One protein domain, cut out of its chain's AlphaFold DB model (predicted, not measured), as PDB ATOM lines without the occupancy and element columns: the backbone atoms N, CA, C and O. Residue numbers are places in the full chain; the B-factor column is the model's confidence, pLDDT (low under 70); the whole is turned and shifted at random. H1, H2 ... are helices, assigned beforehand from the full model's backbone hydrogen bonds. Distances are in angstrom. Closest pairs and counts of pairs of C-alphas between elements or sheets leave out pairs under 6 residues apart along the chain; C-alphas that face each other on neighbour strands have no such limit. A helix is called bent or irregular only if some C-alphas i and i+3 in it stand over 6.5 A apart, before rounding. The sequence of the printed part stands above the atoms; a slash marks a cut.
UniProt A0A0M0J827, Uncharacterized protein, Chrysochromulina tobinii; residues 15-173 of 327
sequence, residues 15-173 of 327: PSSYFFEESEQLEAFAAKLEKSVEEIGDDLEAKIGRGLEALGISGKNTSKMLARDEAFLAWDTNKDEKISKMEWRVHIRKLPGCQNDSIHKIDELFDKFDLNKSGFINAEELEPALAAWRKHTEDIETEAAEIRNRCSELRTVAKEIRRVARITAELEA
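AT A GLANCE: This is residues 15 to 173 of the 327 residues of an uncharacterized protein of Chrysochromulina tobinii (UniProt A0A0M0J827). What is the main picture? Two long helices, H1 and H6, lie side by side and run opposite ways as a long arm, and at one end the first part of H6 runs on into a small head where the short helices H2, H3, H4 and H5 gather. The arm makes most of the length, with spans of 80 by 33 by 23 A. What is it made of? The printed part has 159 residues with six named helices in the order H1 to H6 and no named strand, and its class is all helix. It is only just extended, close to loose, with a radius of gyration of the C-alphas of 23.1 A.

IN THESE COORDINATES: Where does the first helix run? H1 holds residues 16 to 41 and is 38.1 A long, from C-alpha 16 at (-89.463, -46.017, 105.447). Which short helices follow? H2 is residues 44 to 54, H3 is 64 to 75, H4 is 85 to 94 and H5 is 103 to 113, with lengths of 15.2 A, 16.6 A, 14.5 A and 15.6 A. Where is the longest helix? H6 holds residues 123 to 173, 73.8 A, and ends at C-alpha 173 at (-97.234, -42.660, 99.355). It is neither bent nor irregular, but only just: C-alphas 125 and 128 are 6.1 A apart.

HOW THE PARTS SIT: What does the hub, H6, touch? H1 and H6 touch at a shallow tilt of 11 degrees, opposite ways, with closest C-alphas Ser 23 and Ala 158, 4.5 A apart. With residues 130 to 140 alone H6 touches H2, about perpendicular at 83 degrees, closest at the C-alphas of Ala 46 and Thr 137, 4.7 A. With residues 123 to 130 alone it touches residues 68 to 72 of H3, closest at the C-alphas of Arg 68 and Glu 127, 5.9 A. How do H4 and H5 stand? They touch at a steep tilt of 64 degrees, opposite ways, the closest C-alphas being those of Arg 89 and Ile 106, 6.6 A apart. H5 and H6 only just touch, with 3 pairs of C-alphas within 8 A, closest at Phe 113 and Glu 125, 6.4 A, while H4 and H6 are apart. How are the helix backbones? Every O i to N i+4 pair is within hydrogen-bond range in H1, H2, H3, H4 and H5, and 45 of 47 are in H6.

THE WHOLE: How far does it reach? The two C-alphas farthest apart, those of Asp 80 and Ala 173, are 80.2 A apart. Is it cut or loosely linked? The printed part has no cut; the link H1 to H2 is tight, and the others are short. Where is confidence low? Residues 56 to 69 are under 70 in pLDDT, and the mean of the printed part is 84.6.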
ATOM      1  N   PRO A  15     -86.894 -42.024 106.725       92.00
ATOM      2  CA  PRO A  15     -87.663 -42.623 105.638       92.00
ATOM      3  C   PRO A  15     -88.033 -44.079 105.946       92.00
ATOM      4  O   PRO A  15     -87.380 -44.742 106.753       92.00
ATOM      5  N   SER A  16     -89.047 -44.616 105.267       94.81
ATOM      6  CA  SER A  16     -89.463 -46.017 105.447       94.81
ATOM      7  C   SER A  16     -88.340 -47.022 105.167       94.81
ATOM      8  O   SER A  16     -88.240 -48.039 105.855       94.81
ATOM      9  N   SER A  17     -87.461 -46.714 104.207       93.50
ATOM     10  CA  SER A  17     -86.311 -47.545 103.835       93.50
ATOM     11  C   SER A  17     -85.349 -47.793 104.995       93.50
ATOM     12  O   SER A  17     -84.853 -48.906 105.118       93.50
ATOM     13  N   TYR A  18     -85.143 -46.797 105.863       91.38
ATOM     14  CA  TYR A  18     -84.288 -46.923 107.045       91.38
ATOM     15  C   TYR A  18     -84.794 -48.037 107.973       91.38
ATOM     16  O   TYR A  18     -84.063 -48.962 108.301       91.38
ATOM     17  N   PHE A  19     -86.085 -48.028 108.317       91.06
ATOM     18  CA  PHE A  19     -86.657 -49.059 109.190       91.06
ATOM     19  C   PHE A  19     -86.742 -50.435 108.519       91.06
ATOM     20  O   PHE A  19     -86.662 -51.453 109.203       91.06
ATOM     21  N   PHE A  20     -86.918 -50.500 107.194       94.88
ATOM     22  CA  PHE A  20     -86.826 -51.781 106.491       94.88
ATOM     23  C   PHE A  20     -85.432 -52.391 106.641       94.88
ATOM     24  O   PHE A  20     -85.340 -53.555 107.032       94.88
ATOM     25  N   GLU A  21     -84.392 -51.593 106.408       91.75
ATOM     26  CA  GLU A  21     -82.994 -52.004 106.541       91.75
ATOM     27  C   GLU A  21     -82.668 -52.456 107.974       91.75
ATOM     28  O   GLU A  21     -82.208 -53.579 108.164       91.75
ATOM     29  N   GLU A  22     -83.022 -51.666 108.989       90.19
ATOM     30  CA  GLU A  22     -82.828 -52.025 110.406       90.19
ATOM     31  C   GLU A  22     -83.537 -53.339 110.780       90.19
ATOM     32  O   GLU A  22     -82.976 -54.214 111.443       90.19
ATOM     33  N   SER A  23     -84.777 -53.537 110.310       92.94
ATOM     34  CA  SER A  23     -85.506 -54.786 110.569       92.94
ATOM     35  C   SER A  23     -84.833 -56.006 109.933       92.94
ATOM     36  O   SER A  23     -84.861 -57.095 110.508       92.94
ATOM     37  N   GLU A  24     -84.232 -55.834 108.755       94.25
ATOM     38  CA  GLU A  24     -83.521 -56.892 108.039       94.25
ATOM     39  C   GLU A  24     -82.193 -57.227 108.723       94.25
ATOM     40  O   GLU A  24     -81.883 -58.405 108.909       94.25
ATOM     41  N   GLN A  25     -81.454 -56.215 109.186       91.38
ATOM     42  CA  GLN A  25     -80.219 -56.402 109.949       91.38
ATOM     43  C   GLN A  25     -80.465 -57.179 111.251       91.38
ATOM     44  O   GLN A  25     -79.732 -58.124 111.554       91.38
ATOM     45  N   LEU A  26     -81.533 -56.857 111.989       90.94
ATOM     46  CA  LEU A  26     -81.917 -57.589 113.202       90.94
ATOM     47  C   LEU A  26     -82.306 -59.047 112.916       90.94
ATOM     48  O   LEU A  26     -81.931 -59.949 113.671       90.94
ATOM     49  N   GLU A  27     -83.038 -59.307 111.827       94.25
ATOM     50  CA  GLU A  27     -83.366 -60.677 111.407       94.25
ATOM     51  C   GLU A  27     -82.112 -61.465 111.006       94.25
ATOM     52  O   GLU A  27     -81.969 -62.628 111.397       94.25
ATOM     53  N   ALA A  28     -81.187 -60.834 110.280       93.19
ATOM     54  CA  ALA A  28     -79.917 -61.438 109.890       93.19
ATOM     55  C   ALA A  28     -79.036 -61.753 111.109       93.19
ATOM     56  O   ALA A  28     -78.447 -62.834 111.187       93.19
ATOM     57  N   PHE A  29     -78.984 -60.851 112.092       91.31
ATOM     58  CA  PHE A  29     -78.244 -61.074 113.330       91.31
ATOM     59  C   PHE A  29     -78.843 -62.219 114.157       91.31
ATOM     60  O   PHE A  29     -78.111 -63.106 114.594       91.31
ATOM     61  N   ALA A  30     -80.173 -62.285 114.280       93.00
ATOM     62  CA  ALA A  30     -80.844 -63.412 114.929       93.00
ATOM     63  C   ALA A  30     -80.549 -64.750 114.223       93.00
ATOM     64  O   ALA A  30     -80.290 -65.749 114.886       93.00
ATOM     65  N   ALA A  31     -80.533 -64.779 112.886       93.38
ATOM     66  CA  ALA A  31     -80.182 -65.985 112.130       93.38
ATOM     67  C   ALA A  31     -78.722 -66.422 112.361       93.38
ATOM     68  O   ALA A  31     -78.429 -67.614 112.446       93.38
ATOM     69  N   LYS A  32     -77.801 -65.462 112.498       93.06
ATOM     70  CA  LYS A  32     -76.397 -65.736 112.822       93.06
ATOM     71  C   LYS A  32     -76.244 -66.343 114.218       93.06
ATOM     72  O   LYS A  32     -75.528 -67.329 114.363       93.06
ATOM     73  N   LEU A  33     -76.945 -65.798 115.210       91.62
ATOM     74  CA  LEU A  33     -76.968 -66.335 116.573       91.62
ATOM     75  C   LEU A  33     -77.563 -67.750 116.630       91.62
ATOM     76  O   LEU A  33     -77.020 -68.617 117.310       91.62
ATOM     77  N   GLU A  34     -78.636 -68.022 115.882       91.12
ATOM     78  CA  GLU A  34     -79.193 -69.379 115.777       91.12
ATOM     79  C   GLU A  34     -78.182 -70.375 115.210       91.12
ATOM     80  O   GLU A  34     -78.056 -71.483 115.729       91.12
ATOM     81  N   LYS A  35     -77.400 -69.968 114.204       91.94
ATOM     82  CA  LYS A  35     -76.317 -70.800 113.681       91.94
ATOM     83  C   LYS A  35     -75.251 -71.089 114.745       91.94
ATOM     84  O   LYS A  35     -74.787 -72.220 114.844       91.94
ATOM     85  N   SER A  36     -74.900 -70.112 115.582       89.88
ATOM     86  CA  SER A  36     -73.975 -70.340 116.703       89.88
ATOM     87  C   SER A  36     -74.520 -71.362 117.708       89.88
ATOM     88  O   SER A  36     -73.754 -72.169 118.226       89.88
ATOM     89  N   VAL A  37     -75.838 -71.414 117.935       89.50
ATOM     90  CA  VAL A  37     -76.460 -72.465 118.766       89.50
ATOM     91  C   VAL A  37     -76.295 -73.853 118.145       89.50
ATOM     92  O   VAL A  37     -76.058 -74.821 118.869       89.50
ATOM     93  N   GLU A  38     -76.416 -73.972 116.821       86.19
ATOM     94  CA  GLU A  38     -76.158 -75.234 116.117       86.19
ATOM     95  C   GLU A  38     -74.688 -75.657 116.246       86.19
ATOM     96  O   GLU A  38     -74.412 -76.824 116.516       86.19
ATOM     97  N   GLU A  39     -73.756 -74.707 116.120       87.56
ATOM     98  CA  GLU A  39     -72.310 -74.943 116.226       87.56
ATOM     99  C   GLU A  39     -71.892 -75.375 117.643       87.56
ATOM    100  O   GLU A  39     -71.189 -76.376 117.788       87.56
ATOM    101  N   ILE A  40     -72.372 -74.696 118.693       84.38
ATOM    102  CA  ILE A  40     -72.118 -75.089 120.095       84.38
ATOM    103  C   ILE A  40     -72.776 -76.450 120.393       84.38
ATOM    104  O   ILE A  40     -72.234 -77.285 121.119       84.38
ATOM    105  N   GLY A  41     -73.934 -76.718 119.783       78.62
ATOM    106  CA  GLY A  41     -74.623 -78.001 119.880       78.62
ATOM    107  C   GLY A  41     -73.898 -79.171 119.199       78.62
ATOM    108  O   GLY A  41     -74.121 -80.315 119.601       78.62
ATOM    109  N   ASP A  42     -73.033 -78.925 118.210       83.50
ATOM    110  CA  ASP A  42     -72.298 -79.965 117.466       83.50
ATOM    111  C   ASP A  42     -71.087 -80.538 118.236       83.50
ATOM    112  O   ASP A  42     -70.394 -81.444 117.756       83.50
ATOM    113  N   ASP A  43     -70.852 -80.066 119.460       86.94
ATOM    114  CA  ASP A  43     -69.793 -80.559 120.333       86.94
ATOM    115  C   ASP A  43     -69.968 -82.044 120.721       86.94
ATOM    116  O   ASP A  43     -71.059 -82.510 121.064       86.94
ATOM    117  N   LEU A  44     -68.868 -82.809 120.673       85.06
ATOM    118  CA  LEU A  44     -68.876 -84.258 120.906       85.06
ATOM    119  C   LEU A  44     -69.178 -84.608 122.369       85.06
ATOM    120  O   LEU A  44     -69.948 -85.534 122.616       85.06
ATOM    121  N   GLU A  45     -68.616 -83.878 123.336       86.56
ATOM    122  CA  GLU A  45     -68.891 -84.115 124.760       86.56
ATOM    123  C   GLU A  45     -70.369 -83.830 125.080       86.56
ATOM    124  O   GLU A  45     -71.023 -84.620 125.765       86.56
ATOM    125  N   ALA A  46     -70.933 -82.771 124.490       85.56
ATOM    126  CA  ALA A  46     -72.350 -82.428 124.608       85.56
ATOM    127  C   ALA A  46     -73.280 -83.463 123.946       85.56
ATOM    128  O   ALA A  46     -74.315 -83.833 124.506       85.56
ATOM    129  N   LYS A  47     -72.925 -83.972 122.756       87.56
ATOM    130  CA  LYS A  47     -73.671 -85.055 122.088       87.56
ATOM    131  C   LYS A  47     -73.686 -86.328 122.930       87.56
ATOM    132  O   LYS A  47     -74.735 -86.960 123.052       87.56
ATOM    133  N   ILE A  48     -72.551 -86.685 123.535       84.50
ATOM    134  CA  ILE A  48     -72.444 -87.844 124.426       84.50
ATOM    135  C   ILE A  48     -73.337 -87.650 125.655       84.50
ATOM    136  O   ILE A  48     -74.126 -88.543 125.968       84.50
ATOM    137  N   GLY A  49     -73.273 -86.485 126.306       83.62
ATOM    138  CA  GLY A  49     -74.123 -86.165 127.455       83.62
ATOM    139  C   GLY A  49     -75.618 -86.280 127.138       83.62
ATOM    140  O   GLY A  49     -76.328 -87.033 127.808       83.62
ATOM    141  N   ARG A  50     -76.087 -85.655 126.047       83.44
ATOM    142  CA  ARG A  50     -77.489 -85.768 125.591       83.44
ATOM    143  C   ARG A  50     -77.881 -87.195 125.211       83.44
ATOM    144  O   ARG A  50     -78.984 -87.641 125.522       83.44
ATOM    145  N   GLY A  51     -76.991 -87.928 124.542       82.44
ATOM    146  CA  GLY A  51     -77.222 -89.320 124.160       82.44
ATOM    147  C   GLY A  51     -77.394 -90.239 125.371       82.44
ATOM    148  O   GLY A  51     -78.264 -91.110 125.370       82.44
ATOM    149  N   LEU A  52     -76.609 -90.015 126.425       79.19
ATOM    150  CA  LEU A  52     -76.711 -90.741 127.690       79.19
ATOM    151  C   LEU A  52     -77.989 -90.397 128.464       79.19
ATOM    152  O   LEU A  52     -78.599 -91.287 129.060       79.19
ATOM    153  N   GLU A  53     -78.424 -89.135 128.444       77.81
ATOM    154  CA  GLU A  53     -79.716 -88.743 129.017       77.81
ATOM    155  C   GLU A  53     -80.895 -89.378 128.273       77.81
ATOM    156  O   GLU A  53     -81.795 -89.923 128.912       77.81
ATOM    157  N   ALA A  54     -80.870 -89.388 126.936       77.88
ATOM    158  CA  ALA A  54     -81.922 -89.986 126.111       77.88
ATOM    159  C   ALA A  54     -82.093 -91.497 126.350       77.88
ATOM    160  O   ALA A  54     -83.197 -92.028 126.221       77.88
ATOM    161  N   LEU A  55     -81.012 -92.189 126.717       73.25
ATOM    162  CA  LEU A  55     -81.020 -93.613 127.060       73.25
ATOM    163  C   LEU A  55     -81.357 -93.886 128.535       73.25
ATOM    164  O   LEU A  55     -81.393 -95.043 128.940       73.25
ATOM    165  N   GLY A  56     -81.595 -92.847 129.344       68.56
ATOM    166  CA  GLY A  56     -81.911 -92.977 130.769       68.56
ATOM    167  C   GLY A  56     -80.712 -93.296 131.668       68.56
ATOM    168  O   GLY A  56     -80.864 -93.300 132.883       68.56
ATOM    169  N   ILE A  57     -79.518 -93.465 131.093       65.81
ATOM    170  CA  ILE A  57     -78.270 -93.841 131.781       65.81
ATOM    171  C   ILE A  57     -77.760 -92.697 132.679       65.81
ATOM    172  O   ILE A  57     -76.936 -92.888 133.567       65.81
ATOM    173  N   SER A  58     -78.241 -91.470 132.454       55.88
ATOM    174  CA  SER A  58     -77.727 -90.252 133.085       55.88
ATOM    175  C   SER A  58     -78.790 -89.387 133.783       55.88
ATOM    176  O   SER A  58     -78.518 -88.239 134.132       55.88
ATOM    177  N   GLY A  59     -79.998 -89.909 134.005       53.00
ATOM    178  CA  GLY A  59     -81.152 -89.112 134.433       53.00
ATOM    179  C   GLY A  59     -80.940 -88.273 135.707       53.00
ATOM    180  O   GLY A  59     -80.321 -88.713 136.680       53.00
ATOM    181  N   LYS A  60     -81.556 -87.082 135.748       52.81
ATOM    182  CA  LYS A  60     -81.564 -86.153 136.904       52.81
ATOM    183  C   LYS A  60     -82.084 -86.786 138.216       52.81
ATOM    184  O   LYS A  60     -81.808 -86.266 139.292       52.81
ATOM    185  N   ASN A  61     -82.785 -87.925 138.129       49.59
ATOM    186  CA  ASN A  61     -83.372 -88.671 139.255       49.59
ATOM    187  C   ASN A  61     -82.648 -89.987 139.612       49.59
ATOM    188  O   ASN A  61     -83.046 -90.658 140.562       49.59
ATOM    189  N   THR A  62     -81.607 -90.383 138.877       53.69
ATOM    190  CA  THR A  62     -80.828 -91.604 139.155       53.69
ATOM    191  C   THR A  62     -79.675 -91.294 140.108       53.69
ATOM    192  O   THR A  62     -78.903 -90.363 139.876       53.69
ATOM    193  N   SER A  63     -79.527 -92.062 141.197       58.09
ATOM    194  CA  SER A  63     -78.357 -91.938 142.080       58.09
ATOM    195  C   SER A  63     -77.062 -92.072 141.267       58.09
ATOM    196  O   SER A  63     -76.981 -92.941 140.404       58.09
ATOM    197  N   LYS A  64     -76.039 -91.247 141.556       56.91
ATOM    198  CA  LYS A  64     -74.740 -91.229 140.837       56.91
ATOM    199  C   LYS A  64     -74.151 -92.629 140.612       56.91
ATOM    200  O   LYS A  64     -73.652 -92.917 139.533       56.91
ATOM    201  N   MET A  65     -74.295 -93.495 141.616       51.09
ATOM    202  CA  MET A  65     -73.845 -94.885 141.599       51.09
ATOM    203  C   MET A  65     -74.610 -95.755 140.581       51.09
ATOM    204  O   MET A  65     -73.987 -96.515 139.856       51.09
ATOM    205  N   LEU A  66     -75.933 -95.580 140.448       57.09
ATOM    206  CA  LEU A  66     -76.759 -96.331 139.489       57.09
ATOM    207  C   LEU A  66     -76.436 -95.954 138.042       57.09
ATOM    208  O   LEU A  66     -76.266 -96.829 137.209       57.09
ATOM    209  N   ALA A  67     -76.267 -94.662 137.763       63.16
ATOM    210  CA  ALA A  67     -75.908 -94.187 136.429       63.16
ATOM    211  C   ALA A  67     -74.512 -94.649 135.980       63.16
ATOM    212  O   ALA A  67     -74.309 -95.007 134.821       63.16
ATOM    213  N   ARG A  68     -73.542 -94.646 136.907       65.94
ATOM    214  CA  ARG A  68     -72.200 -95.184 136.668       65.94
ATOM    215  C   ARG A  68     -72.274 -96.669 136.339       65.94
ATOM    216  O   ARG A  68     -71.718 -97.084 135.331       65.94
ATOM    217  N   ASP A  69     -72.964 -97.445 137.170       68.25
ATOM    218  CA  ASP A  69     -73.028 -98.899 137.033       68.25
ATOM    219  C   ASP A  69     -73.835 -99.315 135.789       68.25
ATOM    220  O   ASP A  69     -73.451-100.260 135.107       68.25
ATOM    221  N   GLU A  70     -74.890 -98.579 135.425       70.12
ATOM    222  CA  GLU A  70     -75.651 -98.786 134.185       70.12
ATOM    223  C   GLU A  70     -74.828 -98.454 132.933       70.12
ATOM    224  O   GLU A  70     -74.826 -99.236 131.984       70.12
ATOM    225  N   ALA A  71     -74.094 -97.333 132.931       71.06
ATOM    226  CA  ALA A  71     -73.202 -96.973 131.829       71.06
ATOM    227  C   ALA A  71     -72.072 -97.994 131.675       71.06
ATOM    228  O   ALA A  71     -71.796 -98.461 130.572       71.06
ATOM    229  N   PHE A  72     -71.450 -98.370 132.794       74.69
ATOM    230  CA  PHE A  72     -70.348 -99.319 132.826       74.69
ATOM    231  C   PHE A  72     -70.800-100.704 132.352       74.69
ATOM    232  O   PHE A  72     -70.180-101.266 131.458       74.69
ATOM    233  N   LEU A  73     -71.936-101.212 132.849       73.31
ATOM    234  CA  LEU A  73     -72.504-102.499 132.432       73.31
ATOM    235  C   LEU A  73     -72.964-102.495 130.968       73.31
ATOM    236  O   LEU A  73     -72.926-103.529 130.301       73.31
ATOM    237  N   ALA A  74     -73.428-101.350 130.463       74.81
ATOM    238  CA  ALA A  74     -73.794-101.218 129.062       74.81
ATOM    239  C   ALA A  74     -72.560-101.226 128.151       74.81
ATOM    240  O   ALA A  74     -72.656-101.709 127.021       74.81
ATOM    241  N   TRP A  75     -71.437-100.662 128.607       79.94
ATOM    242  CA  TRP A  75     -70.265-100.413 127.769       79.94
ATOM    243  C   TRP A  75     -69.219-101.536 127.833       79.94
ATOM    244  O   TRP A  75     -68.644-101.875 126.796       79.94
ATOM    245  N   ASP A  76     -69.049-102.168 128.994       83.00
ATOM    246  CA  ASP A  76     -68.228-103.365 129.215       83.00
ATOM    247  C   ASP A  76     -68.913-104.603 128.598       83.00
ATOM    248  O   ASP A  76     -69.821-105.218 129.166       83.00
ATOM    249  N   THR A  77     -68.526-104.943 127.367       80.81
ATOM    250  CA  THR A  77     -69.215-105.974 126.573       80.81
ATOM    251  C   THR A  77     -68.652-107.362 126.858       80.81
ATOM    252  O   THR A  77     -69.385-108.357 126.799       80.81
ATOM    253  N   ASN A  78     -67.352-107.446 127.144       81.56
ATOM    254  CA  ASN A  78     -66.666-108.693 127.468       81.56
ATOM    255  C   ASN A  78     -66.707-109.033 128.976       81.56
ATOM    256  O   ASN A  78     -66.339-110.155 129.334       81.56
ATOM    257  N   LYS A  79     -67.238-108.126 129.810       79.69
ATOM    258  CA  LYS A  79     -67.376-108.244 131.269       79.69
ATOM    259  C   LYS A  79     -66.031-108.415 131.967       79.69
ATOM    260  O   LYS A  79     -65.931-109.203 132.911       79.69
ATOM    261  N   ASP A  80     -64.998-107.741 131.469       82.38
ATOM    262  CA  ASP A  80     -63.654-107.779 132.051       82.38
ATOM    263  C   ASP A  80     -63.428-106.718 133.145       82.38
ATOM    264  O   ASP A  80     -62.307-106.565 133.641       82.38
ATOM    265  N   GLU A  81     -64.511-106.050 133.565       80.44
ATOM    266  CA  GLU A  81     -64.545-104.980 134.565       80.44
ATOM    267  C   GLU A  81     -63.738-103.742 134.146       80.44
ATOM    268  O   GLU A  81     -63.331-102.932 134.988       80.44
ATOM    269  N   LYS A  82     -63.494-103.577 132.840       85.06
ATOM    270  CA  LYS A  82     -62.794-102.442 132.238       85.06
ATOM    271  C   LYS A  82     -63.460-102.066 130.918       85.06
ATOM    272  O   LYS A  82     -64.104-102.867 130.262       85.06
ATOM    273  N   ILE A  83     -63.298-100.813 130.504       85.38
ATOM    274  CA  ILE A  83     -63.750-100.363 129.187       85.38
ATOM    275  C   ILE A  83     -62.519-100.173 128.311       85.38
ATOM    276  O   ILE A  83     -61.709 -99.267 128.531       85.38
ATOM    277  N   SER A  84     -62.370-101.031 127.305       87.44
ATOM    278  CA  SER A  84     -61.312-100.887 126.306       87.44
ATOM    279  C   SER A  84     -61.615 -99.759 125.310       87.44
ATOM    280  O   SER A  84     -62.769 -99.410 125.046       87.44
ATOM    281  N   LYS A  85     -60.575 -99.231 124.648       86.44
ATOM    282  CA  LYS A  85     -60.716 -98.212 123.586       86.44
ATOM    283  C   LYS A  85     -61.635 -98.661 122.437       86.44
ATOM    284  O   LYS A  85     -62.286 -97.839 121.796       86.44
ATOM    285  N   MET A  86     -61.717 -99.967 122.165       86.25
ATOM    286  CA  MET A  86     -62.611-100.511 121.139       86.25
ATOM    287  C   MET A  86     -64.077-100.501 121.589       86.25
ATOM    288  O   MET A  86     -64.944-100.094 120.814       86.25
ATOM    289  N   GLU A  87     -64.355-100.904 122.829       86.06
ATOM    290  CA  GLU A  87     -65.704-100.865 123.407       86.06
ATOM    291  C   GLU A  87     -66.217 -99.432 123.514       86.06
ATOM    292  O   GLU A  87     -67.323 -99.144 123.055       86.06
ATOM    293  N   TRP A  88     -65.366 -98.518 123.984       86.19
ATOM    294  CA  TRP A  88     -65.636 -97.082 124.001       86.19
ATOM    295  C   TRP A  88     -66.104 -96.568 122.636       86.19
ATOM    296  O   TRP A  88     -67.202 -96.034 122.505       86.19
ATOM    297  N   ARG A  89     -65.322 -96.800 121.572       87.69
ATOM    298  CA  ARG A  89     -65.673 -96.351 120.213       87.69
ATOM    299  C   ARG A  89     -67.013 -96.900 119.733       87.69
ATOM    300  O   ARG A  89     -67.760 -96.187 119.061       87.69
ATOM    301  N   VAL A  90     -67.293 -98.175 120.005       86.81
ATOM    302  CA  VAL A  90     -68.535 -98.827 119.573       86.81
ATOM    303  C   VAL A  90     -69.733 -98.206 120.279       86.81
ATOM    304  O   VAL A  90     -70.744 -97.943 119.629       86.81
ATOM    305  N   HIS A  91     -69.629 -97.958 121.582       83.19
ATOM    306  CA  HIS A  91     -70.739 -97.426 122.368       83.19
ATOM    307  C   HIS A  91     -70.958 -95.933 122.161       83.19
ATOM    308  O   HIS A  91     -72.102 -95.540 121.947       83.19
ATOM    309  N   ILE A  92     -69.899 -95.123 122.058       85.75
ATOM    310  CA  ILE A  92     -70.022 -93.701 121.703       85.75
ATOM    311  C   ILE A  92     -70.724 -93.530 120.349       85.75
ATOM    312  O   ILE A  92     -71.642 -92.728 120.239       85.75
ATOM    313  N   ARG A  93     -70.395 -94.336 119.331       87.06
ATOM    314  CA  ARG A  93     -71.079 -94.270 118.023       87.06
ATOM    315  C   ARG A  93     -72.521 -94.753 118.028       87.06
ATOM    316  O   ARG A  93     -73.275 -94.405 117.122       87.06
ATOM    317  N   LYS A  94     -72.904 -95.596 118.988       85.81
ATOM    318  CA  LYS A  94     -74.301 -96.015 119.154       85.81
ATOM    319  C   LYS A  94     -75.156 -94.892 119.747       85.81
ATOM    320  O   LYS A  94     -76.375 -94.947 119.590       85.81
ATOM    321  N   LEU A  95     -74.547 -93.892 120.392       83.94
ATOM    322  CA  LEU A  95     -75.277 -92.751 120.931       83.94
ATOM    323  C   LEU A  95     -75.861 -91.882 119.802       83.94
ATOM    324  O   LEU A  95     -75.210 -91.675 118.770       83.94
ATOM    325  N   PRO A  96     -77.085 -91.351 119.978       80.50
ATOM    326  CA  PRO A  96     -77.687 -90.415 119.034       80.50
ATOM    327  C   PRO A  96     -76.797 -89.184 118.801       80.50
ATOM    328  O   PRO A  96     -76.401 -88.526 119.757       80.50
ATOM    329  N   GLY A  97     -76.506 -88.851 117.540       80.56
ATOM    330  CA  GLY A  97     -75.730 -87.663 117.169       80.56
ATOM    331  C   GLY A  97     -74.221 -87.890 117.035       80.56
ATOM    332  O   GLY A  97     -73.559 -87.045 116.444       80.56
ATOM    333  N   CYS A  98     -73.694 -89.031 117.500       83.88
ATOM    334  CA  CYS A  98     -72.259 -89.351 117.487       83.88
ATOM    335  C   CYS A  98     -71.837 -90.330 116.371       83.88
ATOM    336  O   CYS A  98     -70.682 -90.757 116.312       83.88
ATOM    337  N   GLN A  99     -72.754 -90.755 115.491       84.88
ATOM    338  CA  GLN A  99     -72.505 -91.838 114.521       84.88
ATOM    339  C   GLN A  99     -71.387 -91.511 113.520       84.88
ATOM    340  O   GLN A  99     -70.650 -92.404 113.095       84.88
ATOM    341  N   ASN A 100     -71.279 -90.234 113.148       83.19
ATOM    342  CA  ASN A 100     -70.390 -89.744 112.095       83.19
ATOM    343  C   ASN A 100     -69.143 -89.032 112.638       83.19
ATOM    344  O   ASN A 100     -68.342 -88.524 111.853       83.19
ATOM    345  N   ASP A 101     -68.960 -88.988 113.959       86.00
ATOM    346  CA  ASP A 101     -67.803 -88.337 114.558       86.00
ATOM    347  C   ASP A 101     -66.502 -89.106 114.276       86.00
ATOM    348  O   ASP A 101     -66.452 -90.340 114.183       86.00
ATOM    349  N   SER A 102     -65.418 -88.344 114.110       86.31
ATOM    350  CA  SER A 102     -64.100 -88.888 113.781       86.31
ATOM    351  C   SER A 102     -63.572 -89.788 114.898       86.31
ATOM    352  O   SER A 102     -63.627 -89.432 116.075       86.31
ATOM    353  N   ILE A 103     -62.963 -90.918 114.515       85.31
ATOM    354  CA  ILE A 103     -62.290 -91.842 115.448       85.31
ATOM    355  C   ILE A 103     -61.268 -91.096 116.301       85.31
ATOM    356  O   ILE A 103     -61.174 -91.361 117.491       85.31
ATOM    357  N   HIS A 104     -60.546 -90.145 115.708       86.88
ATOM    358  CA  HIS A 104     -59.524 -89.379 116.412       86.88
ATOM    359  C   HIS A 104     -60.107 -88.541 117.553       86.88
ATOM    360  O   HIS A 104     -59.534 -88.544 118.633       86.88
ATOM    361  N   LYS A 105     -61.270 -87.903 117.356       86.69
ATOM    362  CA  LYS A 105     -61.943 -87.132 118.417       86.69
ATOM    363  C   LYS A 105     -62.412 -88.041 119.557       86.69
ATOM    364  O   LYS A 105     -62.244 -87.725 120.727       86.69
ATOM    365  N   ILE A 106     -62.975 -89.198 119.210       86.31
ATOM    366  CA  ILE A 106     -63.446 -90.191 120.186       86.31
ATOM    367  C   ILE A 106     -62.269 -90.776 120.989       86.31
ATOM    368  O   ILE A 106     -62.398 -91.012 122.189       86.31
ATOM    369  N   ASP A 107     -61.131 -91.000 120.330       88.75
ATOM    370  CA  ASP A 107     -59.894 -91.487 120.942       88.75
ATOM    371  C   ASP A 107     -59.242 -90.459 121.859       88.75
ATOM    372  O   ASP A 107     -58.753 -90.826 122.921       88.75
ATOM    373  N   GLU A 108     -59.243 -89.190 121.462       88.12
ATOM    374  CA  GLU A 108     -58.730 -88.090 122.275       88.12
ATOM    375  C   GLU A 108     -59.536 -87.941 123.571       88.12
ATOM    376  O   GLU A 108     -58.954 -87.779 124.642       88.12
ATOM    377  N   LEU A 109     -60.865 -88.098 123.503       86.50
ATOM    378  CA  LEU A 109     -61.704 -88.161 124.701       86.50
ATOM    379  C   LEU A 109     -61.349 -89.355 125.587       86.50
ATOM    380  O   LEU A 109     -61.254 -89.197 126.798       86.50
ATOM    381  N   PHE A 110     -61.120 -90.535 125.005       86.69
ATOM    382  CA  PHE A 110     -60.682 -91.701 125.775       86.69
ATOM    383  C   PHE A 110     -59.366 -91.414 126.513       86.69
ATOM    384  O   PHE A 110     -59.276 -91.616 127.721       86.69
ATOM    385  N   ASP A 111     -58.372 -90.872 125.805       87.38
ATOM    386  CA  ASP A 111     -57.046 -90.587 126.360       87.38
ATOM    387  C   ASP A 111     -57.088 -89.464 127.426       87.38
ATOM    388  O   ASP A 111     -56.253 -89.439 128.330       87.38
ATOM    389  N   LYS A 112     -58.075 -88.555 127.362       86.50
ATOM    390  CA  LYS A 112     -58.348 -87.529 128.390       86.50
ATOM    391  C   LYS A 112     -58.857 -88.134 129.706       86.50
ATOM    392  O   LYS A 112     -58.577 -87.573 130.765       86.50
ATOM    393  N   PHE A 113     -59.598 -89.244 129.651       81.75
ATOM    394  CA  PHE A 113     -60.191 -89.894 130.827       81.75
ATOM    395  C   PHE A 113     -59.385 -91.090 131.358       81.75
ATOM    396  O   PHE A 113     -59.524 -91.430 132.530       81.75
ATOM    397  N   ASP A 114     -58.492 -91.672 130.553       86.38
ATOM    398  CA  ASP A 114     -57.489 -92.659 130.981       86.38
ATOM    399  C   ASP A 114     -56.335 -91.977 131.752       86.38
ATOM    400  O   ASP A 114     -55.209 -91.823 131.269       86.38
ATOM    401  N   LEU A 115     -56.631 -91.505 132.969       81.12
ATOM    402  CA  LEU A 115     -55.709 -90.711 133.792       81.12
ATOM    403  C   LEU A 115     -54.425 -91.472 134.140       81.12
ATOM    404  O   LEU A 115     -53.342 -90.881 134.202       81.12
ATOM    405  N   ASN A 116     -54.539 -92.781 134.379       83.19
ATOM    406  CA  ASN A 116     -53.404 -93.643 134.699       83.19
ATOM    407  C   ASN A 116     -52.672 -94.172 133.447       83.19
ATOM    408  O   ASN A 116     -51.644 -94.841 133.594       83.19
ATOM    409  N   LYS A 117     -53.156 -93.839 132.238       83.50
ATOM    410  CA  LYS A 117     -52.630 -94.289 130.938       83.50
ATOM    411  C   LYS A 117     -52.529 -95.810 130.833       83.50
ATOM    412  O   LYS A 117     -51.586 -96.338 130.235       83.50
ATOM    413  N   SER A 118     -53.456 -96.523 131.462       83.56
ATOM    414  CA  SER A 118     -53.486 -97.984 131.458       83.56
ATOM    415  C   SER A 118     -53.945 -98.556 130.118       83.56
ATOM    416  O   SER A 118     -53.737 -99.744 129.864       83.56
ATOM    417  N   GLY A 119     -54.541 -97.728 129.254       84.06
ATOM    418  CA  GLY A 119     -55.202 -98.139 128.021       84.06
ATOM    419  C   GLY A 119     -56.635 -98.633 128.236       84.06
ATOM    420  O   GLY A 119     -57.238 -99.160 127.296       84.06
ATOM    421  N   PHE A 120     -57.173 -98.476 129.448       86.88
ATOM    422  CA  PHE A 120     -58.506 -98.902 129.864       86.88
ATOM    423  C   PHE A 120     -59.139 -97.839 130.765       86.88
ATOM    424  O   PHE A 120     -58.436 -97.211 131.543       86.88
ATOM    425  N   ILE A 121     -60.463 -97.688 130.704       84.31
ATOM    426  CA  ILE A 121     -61.219 -96.852 131.647       84.31
ATOM    427  C   ILE A 121     -61.890 -97.770 132.670       84.31
ATOM    428  O   ILE A 121     -62.673 -98.649 132.301       84.31
ATOM    429  N   ASN A 122     -61.582 -97.584 133.951       83.25
ATOM    430  CA  ASN A 122     -62.241 -98.302 135.044       83.25
ATOM    431  C   ASN A 122     -63.451 -97.519 135.605       83.25
ATOM    432  O   ASN A 122     -63.750 -96.400 135.185       83.25
ATOM    433  N   ALA A 123     -64.178 -98.102 136.563       75.50
ATOM    434  CA  ALA A 123     -65.368 -97.469 137.142       75.50
ATOM    435  C   ALA A 123     -65.062 -96.166 137.914       75.50
ATOM    436  O   ALA A 123     -65.905 -95.268 137.951       75.50
ATOM    437  N   GLU A 124     -63.876 -96.047 138.514       77.50
ATOM    438  CA  GLU A 124     -63.433 -94.845 139.236       77.50
ATOM    439  C   GLU A 124     -63.060 -93.702 138.274       77.50
ATOM    440  O   GLU A 124     -63.226 -92.533 138.611       77.50
ATOM    441  N   GLU A 125     -62.618 -94.033 137.058       82.19
ATOM    442  CA  GLU A 125     -62.291 -93.096 135.975       82.19
ATOM    443  C   GLU A 125     -63.524 -92.708 135.140       82.19
ATOM    444  O   GLU A 125     -63.598 -91.592 134.623       82.19
ATOM    445  N   LEU A 126     -64.534 -93.582 135.045       80.50
ATOM    446  CA  LEU A 126     -65.768 -93.302 134.302       80.50
ATOM    447  C   LEU A 126     -66.693 -92.310 135.028       80.50
ATOM    448  O   LEU A 126     -67.339 -91.484 134.382       80.50
ATOM    449  N   GLU A 127     -66.777 -92.361 136.361       78.88
ATOM    450  CA  GLU A 127     -67.624 -91.442 137.135       78.88
ATOM    451  C   GLU A 127     -67.300 -89.949 136.894       78.88
ATOM    452  O   GLU A 127     -68.229 -89.193 136.578       78.88
ATOM    453  N   PRO A 128     -66.035 -89.484 136.986       79.81
ATOM    454  CA  PRO A 128     -65.705 -88.090 136.697       79.81
ATOM    455  C   PRO A 128     -65.946 -87.722 135.228       79.81
ATOM    456  O   PRO A 128     -66.298 -86.575 134.961       79.81
ATOM    457  N   ALA A 129     -65.834 -88.671 134.290       79.81
ATOM    458  CA  ALA A 129     -66.157 -88.448 132.881       79.81
ATOM    459  C   ALA A 129     -67.652 -88.169 132.668       79.81
ATOM    460  O   ALA A 129     -68.024 -87.157 132.074       79.81
ATOM    461  N   LEU A 130     -68.518 -89.011 133.241       80.06
ATOM    462  CA  LEU A 130     -69.970 -88.821 133.200       80.06
ATOM    463  C   LEU A 130     -70.389 -87.511 133.880       80.06
ATOM    464  O   LEU A 130     -71.271 -86.810 133.385       80.06
ATOM    465  N   ALA A 131     -69.757 -87.161 135.004       82.19
ATOM    466  CA  ALA A 131     -70.016 -85.900 135.692       82.19
ATOM    467  C   ALA A 131     -69.581 -84.679 134.859       82.19
ATOM    468  O   ALA A 131     -70.321 -83.697 134.799       82.19
ATOM    469  N   ALA A 132     -68.418 -84.750 134.202       84.25
ATOM    470  CA  ALA A 132     -67.917 -83.695 133.327       84.25
ATOM    471  C   ALA A 132     -68.848 -83.463 132.128       84.25
ATOM    472  O   ALA A 132     -69.232 -82.324 131.884       84.25
ATOM    473  N   TRP A 133     -69.285 -84.522 131.440       84.94
ATOM    474  CA  TRP A 133     -70.180 -84.387 130.286       84.94
ATOM    475  C   TRP A 133     -71.565 -83.868 130.644       84.94
ATOM    476  O   TRP A 133     -72.125 -83.082 129.886       84.94
ATOM    477  N   ARG A 134     -72.120 -84.267 131.796       81.75
ATOM    478  CA  ARG A 134     -73.387 -83.704 132.290       81.75
ATOM    479  C   ARG A 134     -73.275 -82.208 132.490       81.75
ATOM    480  O   ARG A 134     -74.091 -81.469 131.960       81.75
ATOM    481  N   LYS A 135     -72.249 -81.785 133.231       86.38
ATOM    482  CA  LYS A 135     -72.020 -80.369 133.501       86.38
ATOM    483  C   LYS A 135     -71.819 -79.595 132.198       86.38
ATOM    484  O   LYS A 135     -72.469 -78.587 131.992       86.38
ATOM    485  N   HIS A 136     -70.981 -80.108 131.301       85.81
ATOM    486  CA  HIS A 136     -70.724 -79.487 130.003       85.81
ATOM    487  C   HIS A 136     -71.985 -79.387 129.132       85.81
ATOM    488  O   HIS A 136     -72.225 -78.370 128.492       85.81
ATOM    489  N   THR A 137     -72.837 -80.417 129.153       86.88
ATOM    490  CA  THR A 137     -74.132 -80.397 128.455       86.88
ATOM    491  C   THR A 137     -75.079 -79.366 129.066       86.88
ATOM    492  O   THR A 137     -75.718 -78.635 128.324       86.88
ATOM    493  N   GLU A 138     -75.147 -79.275 130.396       87.06
ATOM    494  CA  GLU A 138     -75.965 -78.287 131.112       87.06
ATOM    495  C   GLU A 138     -75.496 -76.849 130.844       87.06
ATOM    496  O   GLU A 138     -76.324 -75.974 130.583       87.06
ATOM    497  N   ASP A 139     -74.181 -76.614 130.843       88.00
ATOM    498  CA  ASP A 139     -73.576 -75.318 130.525       88.00
ATOM    499  C   ASP A 139     -73.935 -74.904 129.079       88.00
ATOM    500  O   ASP A 139     -74.459 -73.810 128.859       88.00
ATOM    501  N   ILE A 140     -73.777 -75.814 128.106       88.62
ATOM    502  CA  ILE A 140     -74.160 -75.588 126.699       88.62
ATOM    503  C   ILE A 140     -75.667 -75.375 126.536       88.62
ATOM    504  O   ILE A 140     -76.092 -74.530 125.752       88.62
ATOM    505  N   GLU A 141     -76.504 -76.143 127.232       88.25
ATOM    506  CA  GLU A 141     -77.958 -75.978 127.169       88.25
ATOM    507  C   GLU A 141     -78.400 -74.627 127.728       88.25
ATOM    508  O   GLU A 141     -79.309 -74.009 127.166       88.25
ATOM    509  N   THR A 142     -77.742 -74.163 128.791       89.81
ATOM    510  CA  THR A 142     -77.978 -72.849 129.394       89.81
ATOM    511  C   THR A 142     -77.579 -71.738 128.425       89.81
ATOM    512  O   THR A 142     -78.412 -70.889 128.106       89.81
ATOM    513  N   GLU A 143     -76.372 -71.798 127.859       90.56
ATOM    514  CA  GLU A 143     -75.897 -70.841 126.850       90.56
ATOM    515  C   GLU A 143     -76.803 -70.834 125.605       90.56
ATOM    516  O   GLU A 143     -77.261 -69.787 125.142       90.56
ATOM    517  N   ALA A 144     -77.174 -72.012 125.099       90.00
ATOM    518  CA  ALA A 144     -78.093 -72.139 123.977       90.00
ATOM    519  C   ALA A 144     -79.493 -71.586 124.294       90.00
ATOM    520  O   ALA A 144     -80.166 -71.063 123.404       90.00
ATOM    521  N   ALA A 145     -79.978 -71.715 125.532       91.06
ATOM    522  CA  ALA A 145     -81.254 -71.140 125.953       91.06
ATOM    523  C   ALA A 145     -81.199 -69.606 126.011       91.06
ATOM    524  O   ALA A 145     -82.136 -68.954 125.544       91.06
ATOM    525  N   GLU A 146     -80.103 -69.035 126.510       91.81
ATOM    526  CA  GLU A 146     -79.868 -67.587 126.525       91.81
ATOM    527  C   GLU A 146     -79.831 -67.013 125.104       91.81
ATOM    528  O   GLU A 146     -80.574 -66.077 124.795       91.81
ATOM    529  N   ILE A 147     -79.067 -67.637 124.200       91.12
ATOM    530  CA  ILE A 147     -78.987 -67.208 122.797       91.12
ATOM    531  C   ILE A 147     -80.359 -67.314 122.112       91.12
ATOM    532  O   ILE A 147     -80.766 -66.396 121.397       91.12
ATOM    533  N   ARG A 148     -81.122 -68.391 122.347       91.69
ATOM    534  CA  ARG A 148     -82.481 -68.539 121.787       91.69
ATOM    535  C   ARG A 148     -83.446 -67.475 122.304       91.69
ATOM    536  O   ARG A 148     -84.227 -66.942 121.513       91.69
ATOM    537  N   ASN A 149     -83.396 -67.146 123.597       92.62
ATOM    538  CA  ASN A 149     -84.179 -66.042 124.153       92.62
ATOM    539  C   ASN A 149     -83.820 -64.726 123.460       92.62
ATOM    540  O   ASN A 149     -84.717 -64.020 122.997       92.62
ATOM    541  N   ARG A 150     -82.525 -64.450 123.274       90.94
ATOM    542  CA  ARG A 150     -82.069 -63.253 122.561       90.94
ATOM    543  C   ARG A 150     -82.550 -63.218 121.109       90.94
ATOM    544  O   ARG A 150     -83.048 -62.193 120.654       90.94
ATOM    545  N   CYS A 151     -82.489 -64.339 120.391       93.25
ATOM    546  CA  CYS A 151     -83.034 -64.448 119.032       93.25
ATOM    547  C   CYS A 151     -84.537 -64.132 118.992       93.25
ATOM    548  O   CYS A 151     -85.014 -63.453 118.080       93.25
ATOM    549  N   SER A 152     -85.291 -64.602 119.990       93.75
ATOM    550  CA  SER A 152     -86.721 -64.312 120.123       93.75
ATOM    551  C   SER A 152     -86.991 -62.822 120.378       93.75
ATOM    552  O   SER A 152     -87.907 -62.253 119.775       93.75
ATOM    553  N   GLU A 153     -86.193 -62.170 121.227       92.38
ATOM    554  CA  GLU A 153     -86.265 -60.722 121.467       92.38
ATOM    555  C   GLU A 153     -85.990 -59.926 120.187       92.38
ATOM    556  O   GLU A 153     -86.833 -59.131 119.770       92.38
ATOM    557  N   LEU A 154     -84.868 -60.207 119.513       92.56
ATOM    558  CA  LEU A 154     -84.465 -59.552 118.265       92.56
ATOM    559  C   LEU A 154     -85.552 -59.652 117.195       92.56
ATOM    560  O   LEU A 154     -85.930 -58.655 116.585       92.56
ATOM    561  N   ARG A 155     -86.126 -60.844 117.008       95.00
ATOM    562  CA  ARG A 155     -87.222 -61.063 116.051       95.00
ATOM    563  C   ARG A 155     -88.503 -60.335 116.436       95.00
ATOM    564  O   ARG A 155     -89.277 -59.959 115.557       95.00
ATOM    565  N   THR A 156     -88.764 -60.164 117.728       94.94
ATOM    566  CA  THR A 156     -89.917 -59.387 118.198       94.94
ATOM    567  C   THR A 156     -89.719 -57.909 117.879       94.94
ATOM    568  O   THR A 156     -90.611 -57.289 117.300       94.94
ATOM    569  N   VAL A 157     -88.529 -57.373 118.156       92.88
ATOM    570  CA  VAL A 157     -88.165 -55.988 117.827       92.88
ATOM    571  C   VAL A 157     -88.194 -55.754 116.312       92.88
ATOM    572  O   VAL A 157     -88.838 -54.810 115.856       92.88
ATOM    573  N   ALA A 158     -87.622 -56.659 115.514       94.94
ATOM    574  CA  ALA A 158     -87.633 -56.578 114.052       94.94
ATOM    575  C   ALA A 158     -89.057 -56.521 113.470       94.94
ATOM    576  O   ALA A 158     -89.327 -55.746 112.551       94.94
ATOM    577  N   LYS A 159     -90.003 -57.293 114.027       96.56
ATOM    578  CA  LYS A 159     -91.418 -57.249 113.616       96.56
ATOM    579  C   LYS A 159     -92.062 -55.894 113.893       96.56
ATOM    580  O   LYS A 159     -92.787 -55.387 113.034       96.56
ATOM    581  N   GLU A 160     -91.810 -55.311 115.064       95.00
ATOM    582  CA  GLU A 160     -92.335 -53.984 115.401       95.00
ATOM    583  C   GLU A 160     -91.724 -52.903 114.502       95.00
ATOM    584  O   GLU A 160     -92.460 -52.091 113.941       95.00
ATOM    585  N   ILE A 161     -90.413 -52.944 114.251       93.06
ATOM    586  CA  ILE A 161     -89.736 -52.014 113.335       93.06
ATOM    587  C   ILE A 161     -90.282 -52.150 111.909       93.06
ATOM    588  O   ILE A 161     -90.617 -51.150 111.275       93.06
ATOM    589  N   ARG A 162     -90.479 -53.377 111.411       97.00
ATOM    590  CA  ARG A 162     -91.070 -53.615 110.084       97.00
ATOM    591  C   ARG A 162     -92.503 -53.080 109.988       97.00
ATOM    592  O   ARG A 162     -92.921 -52.594 108.935       97.00
ATOM    593  N   ARG A 163     -93.270 -53.121 111.083       96.94
ATOM    594  CA  ARG A 163     -94.592 -52.482 111.151       96.94
ATOM    595  C   ARG A 163     -94.480 -50.961 111.032       96.94
ATOM    596  O   ARG A 163     -95.294 -50.378 110.312       96.94
ATOM    597  N   VAL A 164     -93.498 -50.340 111.693       95.38
ATOM    598  CA  VAL A 164     -93.207 -48.901 111.564       95.38
ATOM    599  C   VAL A 164     -92.814 -48.552 110.128       95.38
ATOM    600  O   VAL A 164     -93.408 -47.645 109.548       95.38
ATOM    601  N   ALA A 165     -91.929 -49.334 109.506       95.88
ATOM    602  CA  ALA A 165     -91.531 -49.154 108.109       95.88
ATOM    603  C   ALA A 165     -92.744 -49.096 107.166       95.88
ATOM    604  O   ALA A 165     -92.858 -48.197 106.331       95.88
ATOM    605  N   ARG A 166     -93.709 -50.009 107.351       97.62
ATOM    606  CA  ARG A 166     -94.925 -50.068 106.529       97.62
ATOM    607  C   ARG A 166     -95.807 -48.828 106.682       97.62
ATOM    608  O   ARG A 166     -96.229 -48.270 105.674       97.62
ATOM    609  N   ILE A 167     -96.082 -48.380 107.909       95.88
ATOM    610  CA  ILE A 167     -96.921 -47.184 108.119       95.88
ATOM    611  C   ILE A 167     -96.215 -45.899 107.663       95.88
ATOM    612  O   ILE A 167     -96.875 -44.963 107.215       95.88
ATOM    613  N   THR A 168     -94.879 -45.854 107.728       95.50
ATOM    614  CA  THR A 168     -94.093 -44.759 107.151       95.50
ATOM    615  C   THR A 168     -94.188 -44.767 105.626       95.50
ATOM    616  O   THR A 168     -94.437 -43.716 105.045       95.50
ATOM    617  N   ALA A 169     -94.089 -45.932 104.980       96.56
ATOM    618  CA  ALA A 169     -94.232 -46.054 103.529       96.56
ATOM    619  C   ALA A 169     -95.640 -45.656 103.048       96.56
ATOM    620  O   ALA A 169     -95.789 -44.991 102.024       96.56
ATOM    621  N   GLU A 170     -96.682 -46.021 103.804       96.38
ATOM    622  CA  GLU A 170     -98.060 -45.588 103.539       96.38
ATOM    623  C   GLU A 170     -98.184 -44.054 103.599       96.38
ATOM    624  O   GLU A 170     -98.765 -43.447 102.699       96.38
ATOM    625  N   LEU A 171     -97.592 -43.406 104.609       94.50
ATOM    626  CA  LEU A 171     -97.569 -41.943 104.700       94.50
ATOM    627  C   LEU A 171     -96.784 -41.302 103.545       94.50
ATOM    628  O   LEU A 171     -97.263 -40.339 102.952       94.50
ATOM    629  N   GLU A 172     -95.617 -41.842 103.189       93.88
ATOM    630  CA  GLU A 172     -94.816 -41.364 102.053       93.88
ATOM    631  C   GLU A 172     -95.593 -41.446 100.730       93.88
ATOM    632  O   GLU A 172     -95.527 -40.522  99.916       93.88
ATOM    633  N   ALA A 173     -96.376 -42.510 100.527       94.75
ATOM    634  CA  ALA A 173     -97.234 -42.660  99.355       94.75
ATOM    635  C   ALA A 173     -98.364 -41.614  99.320       94.75
ATOM    636  O   ALA A 173     -98.607 -41.001  98.274       94.75
TER     637      ALA A 173